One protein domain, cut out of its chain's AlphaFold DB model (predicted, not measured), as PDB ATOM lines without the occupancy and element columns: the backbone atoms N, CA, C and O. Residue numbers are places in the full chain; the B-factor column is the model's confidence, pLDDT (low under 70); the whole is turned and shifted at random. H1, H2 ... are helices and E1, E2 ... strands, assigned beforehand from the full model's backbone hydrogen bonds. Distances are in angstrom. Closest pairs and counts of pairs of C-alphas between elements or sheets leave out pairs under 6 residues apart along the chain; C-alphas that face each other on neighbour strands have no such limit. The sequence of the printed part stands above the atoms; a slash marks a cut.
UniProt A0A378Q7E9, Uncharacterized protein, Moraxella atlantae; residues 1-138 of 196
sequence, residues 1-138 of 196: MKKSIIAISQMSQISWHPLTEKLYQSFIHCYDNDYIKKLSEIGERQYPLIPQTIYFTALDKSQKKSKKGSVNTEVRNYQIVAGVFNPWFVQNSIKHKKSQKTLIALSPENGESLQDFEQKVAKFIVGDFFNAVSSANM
ATOM      1  N   MET A   1     206.997 166.434 203.952       73.81
ATOM      2  CA  MET A   1     208.433 166.194 203.729       73.81
ATOM      3  C   MET A   1     209.236 167.269 204.446       73.81
ATOM      4  O   MET A   1     209.037 168.450 204.160       73.81
ATOM      5  N   LYS A   2     210.116 166.885 205.379       80.75
ATOM      6  CA  LYS A   2     210.966 167.841 206.112       80.75
ATOM      7  C   LYS A   2     212.146 168.268 205.238       80.75
ATOM      8  O   LYS A   2     212.653 167.466 204.456       80.75
ATOM      9  N   LYS A   3     212.561 169.530 205.366       85.31
ATOM     10  CA  LYS A   3     213.649 170.133 204.586       85.31
ATOM     11  C   LYS A   3     214.681 170.744 205.528       85.31
ATOM     12  O   LYS A   3     214.301 171.461 206.453       85.31
ATOM     13  N   SER A   4     215.964 170.484 205.300       83.62
ATOM     14  CA  SER A   4     217.057 171.109 206.056       83.62
ATOM     15  C   SER A   4     218.198 171.534 205.138       83.62
ATOM     16  O   SER A   4     218.486 170.871 204.145       83.62
ATOM     17  N   ILE A   5     218.850 172.657 205.453       88.06
ATOM     18  CA  ILE A   5     220.055 173.082 204.734       88.06
ATOM     19  C   ILE A   5     221.209 172.177 205.164       88.06
ATOM     20  O   ILE A   5     221.447 172.004 206.361       88.06
ATOM     21  N   ILE A   6     221.932 171.616 204.197       85.00
ATOM     22  CA  ILE A   6     223.042 170.693 204.455       85.00
ATOM     23  C   ILE A   6     224.369 171.197 203.891       85.00
ATOM     24  O   ILE A   6     224.431 171.845 202.848       85.00
ATOM     25  N   ALA A   7     225.458 170.837 204.570       82.56
ATOM     26  CA  ALA A   7     226.812 170.978 204.051       82.56
ATOM     27  C   ALA A   7     227.275 169.643 203.447       82.56
ATOM     28  O   ALA A   7     227.221 168.603 204.107       82.56
ATOM     29  N   ILE A   8     227.757 169.670 202.202       81.06
ATOM     30  CA  ILE A   8     228.304 168.492 201.520       81.06
ATOM     31  C   ILE A   8     229.834 168.521 201.596       81.06
ATOM     32  O   ILE A   8     230.475 169.477 201.157       81.06
ATOM     33  N   SER A   9     230.432 167.461 202.150       78.88
ATOM     34  CA  SER A   9     231.890 167.329 202.261       78.88
ATOM     35  C   SER A   9     232.515 166.828 200.954       78.88
ATOM     36  O   SER A   9     231.867 166.143 200.160       78.88
ATOM     37  N   GLN A  10     233.811 167.091 200.735       77.06
ATOM     38  CA  GLN A  10     234.528 166.576 199.555       77.06
ATOM     39  C   GLN A  10     234.494 165.040 199.466       77.06
ATOM     40  O   GLN A  10     234.395 164.494 198.367       77.06
ATOM     41  N   MET A  11     234.503 164.363 200.620       77.56
ATOM     42  CA  MET A  11     234.455 162.903 200.736       77.56
ATOM     43  C   MET A  11     233.054 162.309 200.533       77.56
ATOM     44  O   MET A  11     232.941 161.095 200.395       77.56
ATOM     45  N   SER A  12     231.993 163.126 200.520       81.44
ATOM     46  CA  SER A  12     230.620 162.643 200.311       81.44
ATOM     47  C   SER A  12     230.460 162.064 198.905       81.44
ATOM     48  O   SER A  12     230.968 162.641 197.936       81.44
ATOM     49  N   GLN A  13     229.731 160.959 198.768       85.56
ATOM     50  CA  GLN A  13     229.314 160.466 197.456       85.56
ATOM     51  C   GLN A  13     227.993 161.131 197.070       85.56
ATOM     52  O   GLN A  13     227.088 161.256 197.895       85.56
ATOM     53  N   ILE A  14     227.916 161.595 195.824       88.25
ATOM     54  CA  ILE A  14     226.727 162.229 195.257       88.25
ATOM     55  C   ILE A  14     226.360 161.433 194.014       88.25
ATOM     56  O   ILE A  14     227.147 161.392 193.068       88.25
ATOM     57  N   SER A  15     225.190 160.813 194.022       91.31
ATOM     58  CA  SER A  15     224.608 160.138 192.864       91.31
ATOM     59  C   SER A  15     223.342 160.860 192.411       91.31
ATOM     60  O   SER A  15     222.855 161.777 193.074       91.31
ATOM     61  N   TRP A  16     222.816 160.473 191.257       92.38
ATOM     62  CA  TRP A  16     221.496 160.902 190.822       92.38
ATOM     63  C   TRP A  16     220.437 159.974 191.404       92.38
ATOM     64  O   TRP A  16     220.658 158.768 191.554       92.38
ATOM     65  N   HIS A  17     219.274 160.525 191.736       93.00
ATOM     66  CA  HIS A  17     218.085 159.699 191.841       93.00
ATOM     67  C   HIS A  17     217.731 159.165 190.435       93.00
ATOM     68  O   HIS A  17     217.759 159.955 189.486       93.00
ATOM     69  N   PRO A  18     217.379 157.873 190.263       85.94
ATOM     70  CA  PRO A  18     217.184 157.277 188.936       85.94
ATOM     71  C   PRO A  18     216.165 158.015 188.055       85.94
ATOM     72  O   PRO A  18     216.379 158.184 186.858       85.94
ATOM     73  N   LEU A  19     215.065 158.496 188.646       83.38
ATOM     74  CA  LEU A  19     214.062 159.280 187.918       83.38
ATOM     75  C   LEU A  19     214.609 160.646 187.473       83.38
ATOM     76  O   LEU A  19     214.396 161.054 186.335       83.38
ATOM     77  N   THR A  20     215.351 161.330 188.347       90.25
ATOM     78  CA  THR A  20     215.971 162.625 188.035       90.25
ATOM     79  C   THR A  20     216.980 162.479 186.909       90.25
ATOM     80  O   THR A  20     216.992 163.305 186.005       90.25
ATOM     81  N   GLU A  21     217.790 161.418 186.926       88.12
ATOM     82  CA  GLU A  21     218.756 161.127 185.865       88.12
ATOM     83  C   GLU A  21     218.067 160.962 184.506       88.12
ATOM     84  O   GLU A  21     218.416 161.657 183.554       88.12
ATOM     85  N   LYS A  22     217.041 160.103 184.423       77.88
ATOM     86  CA  LYS A  22     216.283 159.866 183.181       77.88
ATOM     87  C   LYS A  22     215.648 161.147 182.631       77.88
ATOM     88  O   LYS A  22     215.743 161.428 181.433       77.88
ATOM     89  N   LEU A  23     215.020 161.936 183.503       79.56
ATOM     90  CA  LEU A  23     214.384 163.197 183.115       79.56
ATOM     91  C   LEU A  23     215.414 164.254 182.721       79.56
ATOM     92  O   LEU A  23     215.189 164.984 181.763       79.56
ATOM     93  N   TYR A  24     216.559 164.314 183.401       84.06
ATOM     94  CA  TYR A  24     217.611 165.276 183.085       84.06
ATOM     95  C   TYR A  24     218.222 164.975 181.722       84.06
ATOM     96  O   TYR A  24     218.386 165.890 180.922       84.06
ATOM     97  N   GLN A  25     218.480 163.699 181.417       75.62
ATOM     98  CA  GLN A  25     218.909 163.286 180.082       75.62
ATOM     99  C   GLN A  25     217.887 163.726 179.028       75.62
ATOM    100  O   GLN A  25     218.250 164.397 178.068       75.62
ATOM    101  N   SER A  26     216.600 163.456 179.243       69.56
ATOM    102  CA  SER A  26     215.543 163.881 178.312       69.56
ATOM    103  C   SER A  26     215.485 165.409 178.151       69.56
ATOM    104  O   SER A  26     215.374 165.914 177.035       69.56
ATOM    105  N   PHE A  27     215.633 166.151 179.254       73.69
ATOM    106  CA  PHE A  27     215.660 167.612 179.278       73.69
ATOM    107  C   PHE A  27     216.806 168.179 178.436       73.69
ATOM    108  O   PHE A  27     216.581 169.051 177.600       73.69
ATOM    109  N   ILE A  28     218.033 167.678 178.626       70.06
ATOM    110  CA  ILE A  28     219.195 168.200 177.898       70.06
ATOM    111  C   ILE A  28     219.134 167.860 176.406       70.06
ATOM    112  O   ILE A  28     219.527 168.693 175.603       70.06
ATOM    113  N   HIS A  29     218.572 166.707 176.019       63.41
ATOM    114  CA  HIS A  29     218.411 166.332 174.605       63.41
ATOM    115  C   HIS A  29     217.453 167.260 173.843       63.41
ATOM    116  O   HIS A  29     217.474 167.287 172.616       63.41
ATOM    117  N   CYS A  30     216.621 168.035 174.544       56.28
ATOM    118  CA  CYS A  30     215.747 169.017 173.909       56.28
ATOM    119  C   CYS A  30     216.485 170.282 173.437       56.28
ATOM    120  O   CYS A  30     215.885 171.123 172.769       56.28
ATOM    121  N   TYR A  31     217.763 170.432 173.780       56.28
ATOM    122  CA  TYR A  31     218.606 171.527 173.329       56.28
ATOM    123  C   TYR A  31     219.512 171.050 172.180       56.28
ATOM    124  O   TYR A  31     220.040 169.945 172.220       56.28
ATOM    125  N   ASP A  32     219.703 171.874 171.145       54.22
ATOM    126  CA  ASP A  32     220.632 171.569 170.045       54.22
ATOM    127  C   ASP A  32     222.064 171.390 170.590       54.22
ATOM    128  O   ASP A  32     222.506 172.186 171.420       54.22
ATOM    129  N   ASN A  33     222.805 170.381 170.123       56.06
ATOM    130  CA  ASN A  33     224.187 170.101 170.526       56.06
ATOM    131  C   ASN A  33     225.101 171.333 170.400       56.06
ATOM    132  O   ASN A  33     225.959 171.546 171.260       56.06
ATOM    133  N   ASP A  34     224.892 172.183 169.389       53.28
ATOM    134  CA  ASP A  34     225.657 173.428 169.223       53.28
ATOM    135  C   ASP A  34     225.264 174.506 170.248       53.28
ATOM    136  O   ASP A  34     226.111 175.277 170.718       53.28
ATOM    137  N   TYR A  35     223.991 174.542 170.642       55.47
ATOM    138  CA  TYR A  35     223.497 175.404 171.715       55.47
ATOM    139  C   TYR A  35     223.981 174.912 173.085       55.47
ATOM    140  O   TYR A  35     224.478 175.718 173.870       55.47
ATOM    141  N   ILE A  36     223.944 173.600 173.346       55.28
ATOM    142  CA  ILE A  36     224.504 172.971 174.553       55.28
ATOM    143  C   ILE A  36     226.003 173.246 174.650       55.28
ATOM    144  O   ILE A  36     226.481 173.612 175.719       55.28
ATOM    145  N   LYS A  37     226.753 173.128 173.548       55.09
ATOM    146  CA  LYS A  37     228.197 173.382 173.537       55.09
ATOM    147  C   LYS A  37     228.522 174.837 173.880       55.09
ATOM    148  O   LYS A  37     229.325 175.084 174.777       55.09
ATOM    149  N   LYS A  38     227.833 175.798 173.254       58.09
ATOM    150  CA  LYS A  38     227.970 177.230 173.588       58.09
ATOM    151  C   LYS A  38     227.549 177.527 175.029       58.09
ATOM    152  O   LYS A  38     228.215 178.301 175.714       58.09
ATOM    153  N   LEU A  39     226.477 176.898 175.511       55.69
ATOM    154  CA  LEU A  39     226.034 177.031 176.897       55.69
ATOM    155  C   LEU A  39     227.008 176.411 177.897       55.69
ATOM    156  O   LEU A  39     227.203 176.991 178.957       55.69
ATOM    157  N   SER A  40     227.644 175.286 177.574       52.78
ATOM    158  CA  SER A  40     228.654 174.642 178.417       52.78
ATOM    159  C   SER A  40     229.926 175.491 178.494       52.78
ATOM    160  O   SER A  40     230.458 175.694 179.581       52.78
ATOM    161  N   GLU A  41     230.378 176.064 177.376       55.94
ATOM    162  CA  GLU A  41     231.561 176.940 177.323       55.94
ATOM    163  C   GLU A  41     231.356 178.260 178.097       55.94
ATOM    164  O   GLU A  41     232.277 178.760 178.753       55.94
ATOM    165  N   ILE A  42     230.140 178.820 178.065       54.81
ATOM    166  CA  ILE A  42     229.755 179.999 178.863       54.81
ATOM    167  C   ILE A  42     229.512 179.601 180.328       54.81
ATOM    168  O   ILE A  42     229.974 180.277 181.251       54.81
ATOM    169  N   GLY A  43     228.834 178.478 180.546       51.25
ATOM    170  CA  GLY A  43     228.462 177.929 181.846       51.25
ATOM    171  C   GLY A  43     229.670 177.550 182.691       51.25
ATOM    172  O   GLY A  43     229.704 177.893 183.867       51.25
ATOM    173  N   GLU A  44     230.724 176.968 182.118       53.84
ATOM    174  CA  GLU A  44     231.977 176.685 182.836       53.84
ATOM    175  C   GLU A  44     232.683 177.954 183.346       53.84
ATOM    176  O   GLU A  44     233.420 177.912 184.330       53.84
ATOM    177  N   ARG A  45     232.428 179.113 182.733       57.22
ATOM    178  CA  ARG A  45     232.953 180.403 183.207       57.22
ATOM    179  C   ARG A  45     231.999 181.105 184.178       57.22
ATOM    180  O   ARG A  45     232.460 181.883 185.012       57.22
ATOM    181  N   GLN A  46     230.695 180.826 184.096       52.81
ATOM    182  CA  GLN A  46     229.637 181.533 184.832       52.81
ATOM    183  C   GLN A  46     228.978 180.737 185.971       52.81
ATOM    184  O   GLN A  46     228.346 181.352 186.829       52.81
ATOM    185  N   TYR A  47     229.169 179.414 186.078       54.84
ATOM    186  CA  TYR A  47     228.620 178.589 187.168       54.84
ATOM    187  C   TYR A  47     228.964 179.083 188.587       54.84
ATOM    188  O   TYR A  47     228.190 178.800 189.503       54.84
ATOM    189  N   PRO A  48     230.077 179.813 188.848       56.38
ATOM    190  CA  PRO A  48     230.300 180.382 190.172       56.38
ATOM    191  C   PRO A  48     229.275 181.466 190.542       56.38
ATOM    192  O   PRO A  48     229.107 181.757 191.723       56.38
ATOM    193  N   LEU A  49     228.612 182.067 189.552       57.59
ATOM    194  CA  LEU A  49     227.821 183.292 189.683       57.59
ATOM    195  C   LEU A  49     226.307 183.073 189.604       57.59
ATOM    196  O   LEU A  49     225.570 184.006 189.897       57.59
ATOM    197  N   ILE A  50     225.838 181.882 189.222       66.69
ATOM    198  CA  ILE A  50     224.404 181.568 189.152       66.69
ATOM    199  C   ILE A  50     223.987 180.898 190.467       66.69
ATOM    200  O   ILE A  50     224.437 179.779 190.732       66.69
ATOM    201  N   PRO A  51     223.133 181.534 191.290       76.50
ATOM    202  CA  PRO A  51     222.577 180.901 192.477       76.50
ATOM    203  C   PRO A  51     221.753 179.665 192.103       76.50
ATOM    204  O   PRO A  51     220.805 179.759 191.328       76.50
ATOM    205  N   GLN A  52     222.083 178.510 192.680       81.88
ATOM    206  CA  GLN A  52     221.340 177.263 192.472       81.88
ATOM    207  C   GLN A  52     220.779 176.736 193.792       81.88
ATOM    208  O   GLN A  52     221.495 176.660 194.786       81.88
ATOM    209  N   THR A  53     219.512 176.328 193.813       89.50
ATOM    210  CA  THR A  53     218.948 175.586 194.951       89.50
ATOM    211  C   THR A  53     218.776 174.138 194.537       89.50
ATOM    212  O   THR A  53     217.964 173.863 193.666       89.50
ATOM    213  N   ILE A  54     219.541 173.231 195.143       92.81
ATOM    214  CA  ILE A  54     219.583 171.816 194.762       92.81
ATOM    215  C   ILE A  54     219.059 170.985 195.921       92.81
ATOM    216  O   ILE A  54     219.465 171.163 197.076       92.81
ATOM    217  N   TYR A  55     218.167 170.061 195.600       94.31
ATOM    218  CA  TYR A  55     217.520 169.195 196.564       94.31
ATOM    219  C   TYR A  55     218.133 167.802 196.532       94.31
ATOM    220  O   TYR A  55     218.383 167.242 195.461       94.31
ATOM    221  N   PHE A  56     218.331 167.234 197.717       93.56
ATOM    222  CA  PHE A  56     218.912 165.916 197.914       93.56
ATOM    223  C   PHE A  56     218.018 165.045 198.782       93.56
ATOM    224  O   PHE A  56     217.325 165.550 199.659       93.56
ATOM    225  N   THR A  57     218.113 163.735 198.610       91.38
ATOM    226  CA  THR A  57     217.705 162.751 199.619       91.38
ATOM    227  C   THR A  57     218.922 161.932 200.049       91.38
ATOM    228  O   THR A  57     219.951 161.933 199.367       91.38
ATOM    229  N   ALA A  58     218.852 161.276 201.204       84.06
ATOM    230  CA  ALA A  58     219.902 160.375 201.666       84.06
ATOM    231  C   ALA A  58     219.501 158.925 201.383       84.06
ATOM    232  O   ALA A  58     218.412 158.499 201.754       84.06
ATOM    233  N   LEU A  59     220.407 158.158 200.774       68.81
ATOM    234  CA  LEU A  59     220.289 156.703 200.719       68.81
ATOM    235  C   LEU A  59     220.611 156.192 202.121       68.81
ATOM    236  O   LEU A  59     221.753 156.326 202.568       68.81
ATOM    237  N   ASP A  60     219.626 155.675 202.844       61.28
ATOM    238  CA  ASP A  60     219.806 155.201 204.214       61.28
ATOM    239  C   ASP A  60     220.986 154.220 204.330       61.28
ATOM    240  O   ASP A  60     220.899 153.056 203.934       61.28
ATOM    241  N   LYS A  61     222.109 154.739 204.849       50.25
ATOM    242  CA  LYS A  61     223.176 154.110 205.652       50.25
ATOM    243  C   LYS A  61     224.421 154.993 205.587       50.25
ATOM    244  O   LYS A  61     225.251 154.887 204.687       50.25
ATOM    245  N   SER A  62     224.605 155.821 206.615       49.94
ATOM    246  CA  SER A  62     225.933 156.316 206.979       49.94
ATOM    247  C   SER A  62     226.865 155.109 207.146       49.94
ATOM    248  O   SER A  62     226.656 154.293 208.052       49.94
ATOM    249  N   GLN A  63     227.894 154.963 206.311       47.81
ATOM    250  CA  GLN A  63     228.956 154.012 206.633       47.81
ATOM    251  C   GLN A  63     229.732 154.571 207.831       47.81
ATOM    252  O   GLN A  63     230.585 155.446 207.685       47.81
ATOM    253  N   LYS A  64     229.445 154.068 209.037       44.25
ATOM    254  CA  LYS A  64     230.306 154.292 210.202       44.25
ATOM    255  C   LYS A  64     231.641 153.592 209.951       44.25
ATOM    256  O   LYS A  64     231.771 152.396 210.194       44.25
ATOM    257  N   LYS A  65     232.666 154.325 209.516       48.06
ATOM    258  CA  LYS A  65     234.053 153.883 209.715       48.06
ATOM    259  C   LYS A  65     234.482 154.280 211.125       48.06
ATOM    260  O   LYS A  65     235.106 155.315 211.319       48.06
ATOM    261  N   SER A  66     234.156 153.458 212.123       40.38
ATOM    262  CA  SER A  66     234.757 153.605 213.451       40.38
ATOM    263  C   SER A  66     236.125 152.917 213.470       40.38
ATOM    264  O   SER A  66     236.217 151.705 213.666       40.38
ATOM    265  N   LYS A  67     237.209 153.681 213.297       44.34
ATOM    266  CA  LYS A  67     238.505 153.316 213.891       44.34
ATOM    267  C   LYS A  67     238.745 154.217 215.099       44.34
ATOM    268  O   LYS A  67     238.651 155.442 214.993       44.34
ATOM    269  N   LYS A  68     239.018 153.580 216.245       41.28
ATOM    270  CA  LYS A  68     239.370 154.199 217.535       41.28
ATOM    271  C   LYS A  68     240.373 155.341 217.297       41.28
ATOM    272  O   LYS A  68     241.463 155.085 216.799       41.28
ATOM    273  N   GLY A  69     239.982 156.578 217.611       45.09
ATOM    274  CA  GLY A  69     240.844 157.768 217.533       45.09
ATOM    275  C   GLY A  69     240.676 158.667 216.301       45.09
ATOM    276  O   GLY A  69     241.316 159.711 216.245       45.09
ATOM    277  N   SER A  70     239.819 158.321 215.335       43.28
ATOM    278  CA  SER A  70     239.545 159.185 214.173       43.28
ATOM    279  C   SER A  70     238.231 159.950 214.339       43.28
ATOM    280  O   SER A  70     237.219 159.377 214.740       43.28
ATOM    281  N   VAL A  71     238.265 161.253 214.055       41.19
ATOM    282  CA  VAL A  71     237.092 162.135 213.974       41.19
ATOM    283  C   VAL A  71     236.026 161.436 213.130       41.19
ATOM    284  O   VAL A  71     236.303 161.102 211.976       41.19
ATOM    285  N   ASN A  72     234.841 161.198 213.710       39.41
ATOM    286  CA  ASN A  72     233.666 160.633 213.039       39.41
ATOM    287  C   ASN A  72     233.396 161.404 211.739       39.41
ATOM    288  O   ASN A  72     232.702 162.417 211.725       39.41
ATOM    289  N   THR A  73     233.955 160.933 210.634       50.84
ATOM    290  CA  THR A  73     233.667 161.444 209.302       50.84
ATOM    291  C   THR A  73     232.605 160.519 208.741       50.84
ATOM    292  O   THR A  73     232.898 159.559 208.033       50.84
ATOM    293  N   GLU A  74     231.352 160.753 209.144       53.81
ATOM    294  CA  GLU A  74     230.207 160.130 208.482       53.81
ATOM    295  C   GLU A  74     230.259 160.506 207.000       53.81
ATOM    296  O   GLU A  74     229.997 161.648 206.617       53.81
ATOM    297  N   VAL A  75     230.624 159.546 206.152       60.03
ATOM    298  CA  VAL A  75     230.443 159.685 204.710       60.03
ATOM    299  C   VAL A  75     228.968 159.411 204.447       60.03
ATOM    300  O   VAL A  75     228.504 158.275 204.567       60.03
ATOM    301  N   ARG A  76     228.216 160.481 204.176       70.38
ATOM    302  CA  ARG A  76     226.813 160.408 203.766       70.38
ATOM    303  C   ARG A  76     226.737 160.328 202.246       70.38
ATOM    304  O   ARG A  76     227.449 161.051 201.547       70.38
ATOM    305  N   ASN A  77     225.870 159.441 201.772       84.69
ATOM    306  CA  ASN A  77     225.586 159.251 200.360       84.69
ATOM    307  C   ASN A  77     224.301 160.004 200.033       84.69
ATOM    308  O   ASN A  77     223.237 159.684 200.570       84.69
ATOM    309  N   TYR A  78     224.421 161.014 199.182       89.25
ATOM    310  CA  TYR A  78     223.303 161.853 198.780       89.25
ATOM    311  C   TYR A  78     222.895 161.534 197.349       89.25
ATOM    312  O   TYR A  78     223.749 161.357 196.482       89.25
ATOM    313  N   GLN A  79     221.594 161.527 197.103       92.69
ATOM    314  CA  GLN A  79     221.026 161.505 195.767       92.69
ATOM    315  C   GLN A  79     220.462 162.871 195.428       92.69
ATOM    316  O   GLN A  79     219.681 163.421 196.200       92.69
ATOM    317  N   ILE A  80     220.846 163.408 194.276       94.19
ATOM    318  CA  ILE A  80     220.228 164.599 193.693       94.19
ATOM    319  C   ILE A  80     218.819 164.225 193.249       94.19
ATOM    320  O   ILE A  80     218.656 163.275 192.481       94.19
ATOM    321  N   VAL A  81     217.826 164.988 193.701       93.88
ATOM    322  CA  VAL A  81     216.425 164.785 193.313       93.88
ATOM    323  C   VAL A  81     215.908 165.934 192.443       93.88
ATOM    324  O   VAL A  81     215.335 165.683 191.391       93.88
ATOM    325  N   ALA A  82     216.158 167.195 192.796       90.69
ATOM    326  CA  ALA A  82     215.590 168.342 192.076       90.69
ATOM    327  C   ALA A  82     216.497 169.580 192.145       90.69
ATOM    328  O   ALA A  82     217.515 169.580 192.846       90.69
ATOM    329  N   GLY A  83     216.112 170.650 191.451       88.25
ATOM    330  CA  GLY A  83     216.851 171.908 191.332       88.25
ATOM    331  C   GLY A  83     217.906 171.903 190.228       88.25
ATOM    332  O   GLY A  83     218.814 172.735 190.225       88.25
ATOM    333  N   VAL A  84     217.826 170.924 189.324       87.69
ATOM    334  CA  VAL A  84     218.896 170.587 188.371       87.69
ATOM    335  C   VAL A  84     218.449 170.591 186.917       87.69
ATOM    336  O   VAL A  84     219.298 170.534 186.038       87.69
ATOM    337  N   PHE A  85     217.150 170.722 186.636       82.38
ATOM    338  CA  PHE A  85     216.627 170.840 185.273       82.38
ATOM    339  C   PHE A  85     216.851 172.254 184.726       82.38
ATOM    340  O   PHE A  85     215.945 173.063 184.582       82.38
ATOM    341  N   ASN A  86     218.105 172.593 184.474       75.69
ATOM    342  CA  ASN A  86     218.492 173.791 183.747       75.69
ATOM    343  C   ASN A  86     219.755 173.469 182.946       75.69
ATOM    344  O   ASN A  86     220.587 172.686 183.411       75.69
ATOM    345  N   PRO A  87     219.937 174.062 181.759       68.75
ATOM    346  CA  PRO A  87     221.049 173.696 180.888       68.75
ATOM    347  C   PRO A  87     222.412 174.184 181.411       68.75
ATOM    348  O   PRO A  87     223.438 173.925 180.794       68.75
ATOM    349  N   TRP A  88     222.441 174.907 182.536       71.25
ATOM    350  CA  TRP A  88     223.655 175.421 183.178       71.25
ATOM    351  C   TRP A  88     224.075 174.574 184.384       71.25
ATOM    352  O   TRP A  88     225.045 174.897 185.078       71.25
ATOM    353  N   PHE A  89     223.336 173.503 184.681       80.56
ATOM    354  CA  PHE A  89     223.648 172.630 185.790       80.56
ATOM    355  C   PHE A  89     224.862 171.756 185.461       80.56
ATOM    356  O   PHE A  89     224.888 171.012 184.486       80.56
ATOM    357  N   VAL A  90     225.869 171.813 186.330       77.19
ATOM    358  CA  VAL A  90     227.056 170.960 186.259       77.19
ATOM    359  C   VAL A  90     227.179 170.252 187.596       77.19
ATOM    360  O   VAL A  90     227.440 170.898 188.605       77.19
ATOM    361  N   GLN A  91     227.042 168.926 187.628       81.69
ATOM    362  CA  GLN A  91     227.039 168.155 188.883       81.69
ATOM    363  C   GLN A  91     228.274 168.428 189.765       81.69
ATOM    364  O   GLN A  91     228.171 168.538 190.989       81.69
ATOM    365  N   ASN A  92     229.448 168.611 189.151       79.25
ATOM    366  CA  ASN A  92     230.693 168.910 189.864       79.25
ATOM    367  C   ASN A  92     230.675 170.275 190.582       79.25
ATOM    368  O   ASN A  92     231.433 170.476 191.538       79.25
ATOM    369  N   SER A  93     229.785 171.197 190.189       80.19
ATOM    370  CA  SER A  93     229.635 172.509 190.829       80.19
ATOM    371  C   SER A  93     229.184 172.393 192.291       80.19
ATOM    372  O   SER A  93     229.524 173.261 193.101       80.19
ATOM    373  N   ILE A  94     228.500 171.303 192.669       86.31
ATOM    374  CA  ILE A  94     227.993 171.069 194.031       86.31
ATOM    375  C   ILE A  94     229.123 171.070 195.066       86.31
ATOM    376  O   ILE A  94     228.942 171.555 196.180       86.31
ATOM    377  N   LYS A  95     230.309 170.559 194.717       84.25
ATOM    378  CA  LYS A  95     231.474 170.528 195.623       84.25
ATOM    379  C   LYS A  95     232.387 171.747 195.475       84.25
ATOM    380  O   LYS A  95     233.340 171.899 196.242       84.25
ATOM    381  N   HIS A  96     232.130 172.619 194.502       82.31
ATOM    382  CA  HIS A  96     232.998 173.754 194.218       82.31
ATOM    383  C   HIS A  96     232.815 174.866 195.262       82.31
ATOM    384  O   HIS A  96     231.700 175.288 195.547       82.31
ATOM    385  N   LYS A  97     233.902 175.393 195.843       77.62
ATOM    386  CA  LYS A  97     233.803 176.390 196.933       77.62
ATOM    387  C   LYS A  97     233.184 177.722 196.501       77.62
ATOM    388  O   LYS A  97     232.506 178.348 197.301       77.62
ATOM    389  N   LYS A  98     233.416 178.148 195.254       77.19
ATOM    390  CA  LYS A  98     232.951 179.451 194.745       77.19
ATOM    391  C   LYS A  98     231.543 179.428 194.136       77.19
ATOM    392  O   LYS A  98     231.070 180.484 193.754       77.19
ATOM    393  N   SER A  99     230.897 178.265 193.994       77.44
ATOM    394  CA  SER A  99     229.529 178.215 193.455       77.44
ATOM    395  C   SER A  99     228.517 178.702 194.486       77.44
ATOM    396  O   SER A  99     228.508 178.227 195.630       77.44
ATOM    397  N   GLN A 100     227.668 179.640 194.068       81.12
ATOM    398  CA  GLN A 100     226.529 180.109 194.848       81.12
ATOM    399  C   GLN A 100     225.444 179.030 194.838       81.12
ATOM    400  O   GLN A 100     224.798 178.785 193.824       81.12
ATOM    401  N   LYS A 101     225.279 178.331 195.961       85.62
ATOM    402  CA  LYS A 101     224.359 177.195 196.058       85.62
ATOM    403  C   LYS A 101     223.692 177.110 197.422       85.62
ATOM    404  O   LYS A 101     224.343 177.313 198.446       85.62
ATOM    405  N   THR A 102     222.431 176.707 197.411       89.50
ATOM    406  CA  THR A 102     221.653 176.306 198.581       89.50
ATOM    407  C   THR A 102     221.354 174.822 198.442       89.50
ATOM    408  O   THR A 102     220.717 174.400 197.482       89.50
ATOM    409  N   LEU A 103     221.843 174.010 199.377       91.56
ATOM    410  CA  LEU A 103     221.685 172.557 199.332       91.56
ATOM    411  C   LEU A 103     220.662 172.141 200.382       91.56
ATOM    412  O   LEU A 103     220.875 172.383 201.571       91.56
ATOM    413  N   ILE A 104     219.560 171.538 199.947       91.81
ATOM    414  CA  ILE A 104     218.432 171.185 200.812       91.81
ATOM    415  C   ILE A 104     218.280 169.667 200.850       91.81
ATOM    416  O   ILE A 104     217.990 169.049 199.830       91.81
ATOM    417  N   ALA A 105     218.431 169.059 202.022       90.62
ATOM    418  CA  ALA A 105     218.106 167.655 202.228       90.62
ATOM    419  C   ALA A 105     216.621 167.480 202.545       90.62
ATOM    420  O   ALA A 105     216.070 168.169 203.407       90.62
ATOM    421  N   LEU A 106     216.005 166.530 201.856       91.38
ATOM    422  CA  LEU A 106     214.655 166.043 202.060       91.38
ATOM    423  C   LEU A 106     214.723 164.794 202.938       91.38
ATOM    424  O   LEU A 106     215.557 163.919 202.710       91.38
ATOM    425  N   SER A 107     213.853 164.711 203.940       88.69
ATOM    426  CA  SER A 107     213.747 163.529 204.796       88.69
ATOM    427  C   SER A 107     212.286 163.176 205.079       88.69
ATOM    428  O   SER A 107     211.426 164.076 205.052       88.69
ATOM    429  N   PRO A 108     212.003 161.896 205.384       86.56
ATOM    430  CA  PRO A 108     210.659 161.465 205.727       86.56
ATOM    431  C   PRO A 108     210.144 162.183 206.975       86.56
ATOM    432  O   PRO A 108     210.904 162.622 207.852       86.56
ATOM    433  N   GLU A 109     208.829 162.347 207.037       86.94
ATOM    434  CA  GLU A 109     208.142 162.787 208.247       86.94
ATOM    435  C   GLU A 109     208.109 161.679 209.307       86.94
ATOM    436  O   GLU A 109     208.350 160.504 209.037       86.94
ATOM    437  N   ASN A 110     207.840 162.053 210.561       83.12
ATOM    438  CA  ASN A 110     207.782 161.068 211.638       83.12
ATOM    439  C   ASN A 110     206.610 160.110 211.379       83.12
ATOM    440  O   ASN A 110     205.471 160.561 211.296       83.12
ATOM    441  N   GLY A 111     206.894 158.809 211.289       80.44
ATOM    442  CA  GLY A 111     205.880 157.785 211.015       80.44
ATOM    443  C   GLY A 111     205.504 157.636 209.538       80.44
ATOM    444  O   GLY A 111     204.653 156.811 209.227       80.44
ATOM    445  N   GLU A 112     206.132 158.392 208.632       86.25
ATOM    446  CA  GLU A 112     205.982 158.198 207.189       86.25
ATOM    447  C   GLU A 112     206.721 156.932 206.744       86.25
ATOM    448  O   GLU A 112     207.865 156.694 207.147       86.25
ATOM    449  N   SER A 113     206.071 156.110 205.915       87.75
ATOM    450  CA  SER A 113     206.726 154.941 205.338       87.75
ATOM    451  C   SER A 113     207.763 155.372 204.297       87.75
ATOM    452  O   SER A 113     207.602 156.385 203.614       87.75
ATOM    453  N   LEU A 114     208.828 154.582 204.134       84.31
ATOM    454  CA  LEU A 114     209.838 154.864 203.111       84.31
ATOM    455  C   LEU A 114     209.218 154.885 201.704       84.31
ATOM    456  O   LEU A 114     209.588 155.715 200.886       84.31
ATOM    457  N   GLN A 115     208.236 154.020 201.443       84.38
ATOM    458  CA  GLN A 115     207.539 153.969 200.160       84.38
ATOM    459  C   GLN A 115     206.746 155.255 199.883       84.38
ATOM    460  O   GLN A 115     206.837 155.800 198.784       84.38
ATOM    461  N   ASP A 116     206.014 155.772 200.872       84.75
ATOM    462  CA  ASP A 116     205.260 157.024 200.723       84.75
ATOM    463  C   ASP A 116     206.197 158.223 200.535       84.75
ATOM    464  O   ASP A 116     205.925 159.125 199.735       84.75
ATOM    465  N   PHE A 117     207.328 158.220 201.243       87.50
ATOM    466  CA  PHE A 117     208.367 159.226 201.076       87.50
ATOM    467  C   PHE A 117     208.954 159.204 199.658       87.50
ATOM    468  O   PHE A 117     208.998 160.252 199.011       87.50
ATOM    469  N   GLU A 118     209.326 158.029 199.140       84.94
ATOM    470  CA  GLU A 118     209.841 157.861 197.773       84.94
ATOM    471  C   GLU A 118     208.823 158.321 196.718       84.94
ATOM    472  O   GLU A 118     209.176 159.026 195.772       84.94
ATOM    473  N   GLN A 119     207.529 158.044 196.909       80.88
ATOM    474  CA  GLN A 119     206.484 158.567 196.018       80.88
ATOM    475  C   GLN A 119     206.393 160.099 196.048       80.88
ATOM    476  O   GLN A 119     206.205 160.734 195.005       80.88
ATOM    477  N   LYS A 120     206.526 160.730 197.222       84.12
ATOM    478  CA  LYS A 120     206.553 162.200 197.324       84.12
ATOM    479  C   LYS A 120     207.810 162.787 196.688       84.12
ATOM    480  O   LYS A 120     207.720 163.845 196.065       84.12
ATOM    481  N   VAL A 121     208.955 162.117 196.821       87.69
ATOM    482  CA  VAL A 121     210.192 162.489 196.124       87.69
ATOM    483  C   VAL A 121     209.971 162.419 194.617       87.69
ATOM    484  O   VAL A 121     210.203 163.419 193.945       87.69
ATOM    485  N   ALA A 122     209.423 161.324 194.087       82.38
ATOM    486  CA  ALA A 122     209.123 161.190 192.662       82.38
ATOM    487  C   ALA A 122     208.215 162.319 192.144       82.38
ATOM    488  O   ALA A 122     208.556 162.984 191.165       82.38
ATOM    489  N   LYS A 123     207.116 162.620 192.851       79.88
ATOM    490  CA  LYS A 123     206.225 163.748 192.516       79.88
ATOM    491  C   LYS A 123     206.960 165.091 192.507       79.88
ATOM    492  O   LYS A 123     206.716 165.921 191.636       79.88
ATOM    493  N   PHE A 124     207.868 165.307 193.458       83.44
ATOM    494  CA  PHE A 124     208.662 166.531 193.537       83.44
ATOM    495  C   PHE A 124     209.662 166.659 192.376       83.44
ATOM    496  O   PHE A 124     209.776 167.738 191.800       83.44
ATOM    497  N   ILE A 125     210.328 165.562 191.993       87.12
ATOM    498  CA  ILE A 125     211.228 165.507 190.829       87.12
ATOM    499  C   ILE A 125     210.465 165.883 189.555       87.12
ATOM    500  O   ILE A 125     210.906 166.736 188.789       87.12
ATOM    501  N   VAL A 126     209.305 165.259 189.348       79.38
ATOM    502  CA  VAL A 126     208.463 165.493 188.169       79.38
ATOM    503  C   VAL A 126     207.966 166.941 188.125       79.38
ATOM    504  O   VAL A 126     208.040 167.584 187.080       79.38
ATOM    505  N   GLY A 127     207.526 167.489 189.261       76.44
ATOM    506  CA  GLY A 127     207.101 168.888 189.352       76.44
ATOM    507  C   GLY A 127     208.214 169.882 189.002       76.44
ATOM    508  O   GLY A 127     207.970 170.839 188.269       76.44
ATOM    509  N   ASP A 128     209.441 169.642 189.472       83.88
ATOM    510  CA  ASP A 128     210.604 170.476 189.138       83.88
ATOM    511  C   ASP A 128     210.955 170.402 187.643       83.88
ATOM    512  O   ASP A 128     211.198 171.433 187.014       83.88
ATOM    513  N   PHE A 129     210.908 169.203 187.051       80.81
ATOM    514  CA  PHE A 129     211.125 169.008 185.615       80.81
ATOM    515  C   PHE A 129     210.113 169.793 184.776       80.81
ATOM    516  O   PHE A 129     210.499 170.511 183.855       80.81
ATOM    517  N   PHE A 130     208.825 169.723 185.114       71.44
ATOM    518  CA  PHE A 130     207.805 170.463 184.371       71.44
ATOM    519  C   PHE A 130     207.910 171.969 184.545       71.44
ATOM    520  O   PHE A 130     207.751 172.702 183.570       71.44
ATOM    521  N   ASN A 131     208.220 172.439 185.754       71.19
ATOM    522  CA  ASN A 131     208.484 173.853 185.975       71.19
ATOM    523  C   ASN A 131     209.622 174.334 185.057       71.19
ATOM    524  O   ASN A 131     209.460 175.319 184.333       71.19
ATOM    525  N   ALA A 132     210.721 173.579 184.997       73.38
ATOM    526  CA  ALA A 132     211.836 173.874 184.108       73.38
ATOM    527  C   ALA A 132     211.431 173.895 182.630       73.38
ATOM    528  O   ALA A 132     211.724 174.873 181.941       73.38
ATOM    529  N   VAL A 133     210.705 172.881 182.153       65.88
ATOM    530  CA  VAL A 133     210.202 172.825 180.770       65.88
ATOM    531  C   VAL A 133     209.286 174.010 180.458       65.88
ATOM    532  O   VAL A 133     209.447 174.631 179.413       65.88
ATOM    533  N   SER A 134     208.372 174.369 181.364       56.66
ATOM    534  CA  SER A 134     207.433 175.482 181.163       56.66
ATOM    535  C   SER A 134     208.123 176.846 181.071       56.66
ATOM    536  O   SER A 134     207.632 177.750 180.397       56.66
ATOM    537  N   SER A 135     209.278 176.979 181.730       53.34
ATOM    538  CA  SER A 135     210.120 178.178 181.703       53.34
ATOM    539  C   SER A 135     211.142 178.183 180.561       53.34
ATOM    540  O   SER A 135     211.691 179.233 180.221       53.34
ATOM    541  N   ALA A 136     211.412 177.021 179.964       53.50
ATOM    542  CA  ALA A 136     212.277 176.901 178.808       53.50
ATOM    543  C   ALA A 136     211.518 177.364 177.555       53.50
ATOM    544  O   ALA A 136     210.308 177.203 177.443       53.50
ATOM    545  N   ASN A 137     212.225 177.991 176.616       47.75
ATOM    546  CA  ASN A 137     211.636 178.615 175.431       47.75
ATOM    547  C   ASN A 137     210.870 177.566 174.583       47.75
ATOM    548  O   ASN A 137     211.454 176.850 173.767       47.75
ATOM    549  N   MET A 138     209.554 177.472 174.806       43.97
ATOM    550  CA  MET A 138     208.629 176.428 174.332       43.97
ATOM    551  C   MET A 138     208.625 176.107 172.818       43.97
ATOM    552  O   MET A 138     208.367 174.949 172.488       43.97
TER     553      MET A 138
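What this domain is: This is residues 1 to 138 of the 196 residues of an uncharacterized protein of Moraxella atlantae (UniProt A0A378Q7E9). A strongly twisted sheet of five strands has the long helix H4 lying along one face, with H1 side by side with H4 and beside the strands; H2 sits away from the sheet at one end, and the loop around Lys 68 sticks out at the other. The short helix H3 packs near the sheet, by E5 and E2. The 138 printed residues hold four named helices and five named strands, in the order E1 E2 H1 H2 E3 E4 H3 E5 H4; the sheet, E1 E5 E3 E4 E2, is mixed, and the class is mixed, helices and strands. The whole is compact, with a radius of gyration of the C-alphas of 16.5 A, yet elongated, spanning 53 by 34 by 20 A.

How they stand to each other: Begin at inner strands E3, residues 52 to 58, and E4, residues 77 to 82: they form an antiparallel hairpin, with N 57 and O 79 2.9 A apart. Beside E4 find the parallel edge strand E2, residues 13 to 16, with N 15 and O 78 at 2.9 A. Beside E3 runs parallel E5, residues 101 to 107, with N 106 and O 56 at 2.7 A; the antiparallel edge strand E1, residues 2 to 5, follows, with N 105 and O 4 at 2.8 A. H4, residues 114 to 135, makes two layers with the sheet, a helix layer on one face: its height is 8.1 A, it lies over E5 and E3, and it runs along the strands, at 15 degrees to E3 on the local plane. H1, residues 18 to 29, touches H4, closest at the C-alphas of Thr 20 and Ile 125, 6.2 A, the same way at a shallow tilt of 11 degrees. H2, residues 33 to 46, is not on the sheet and is apart from H4. H3, residues 91 to 95, is on the sheet at a height of 7.4 A. Every O i to N i+4 pair is within hydrogen-bond range in H1 and H4; H2 has 9 of 10, and H3 0 of 1 but 2 of 2 O i to N i+3 pairs.

Where its parts are: Find C-alpha 52 at (221.340, 177.263, 192.472), where E3 begins; from first to last C-alpha E3 measures 19.3 A, E5 19.4 A, E4 15.8 A, E1 10.6 A and E2 10.3 A. H4 runs 31.7 A from C-alpha 114 at (209.838, 154.864, 203.111) to C-alpha 135 at (210.120, 178.178, 181.703). H2 measures 19.1 A, H1 17.0 A and H3 8.4 A.

The domain as a whole: The C-alphas of Lys 68 and Met 138, 57.5 A apart, are the two farthest apart. The printed part has no cut; its long link is E3 to E4, 18 residues. Mean pLDDT of the printed part is 73.4, with low confidence at residues 29 to 50, 59 to 75 and 133 to 138, among others.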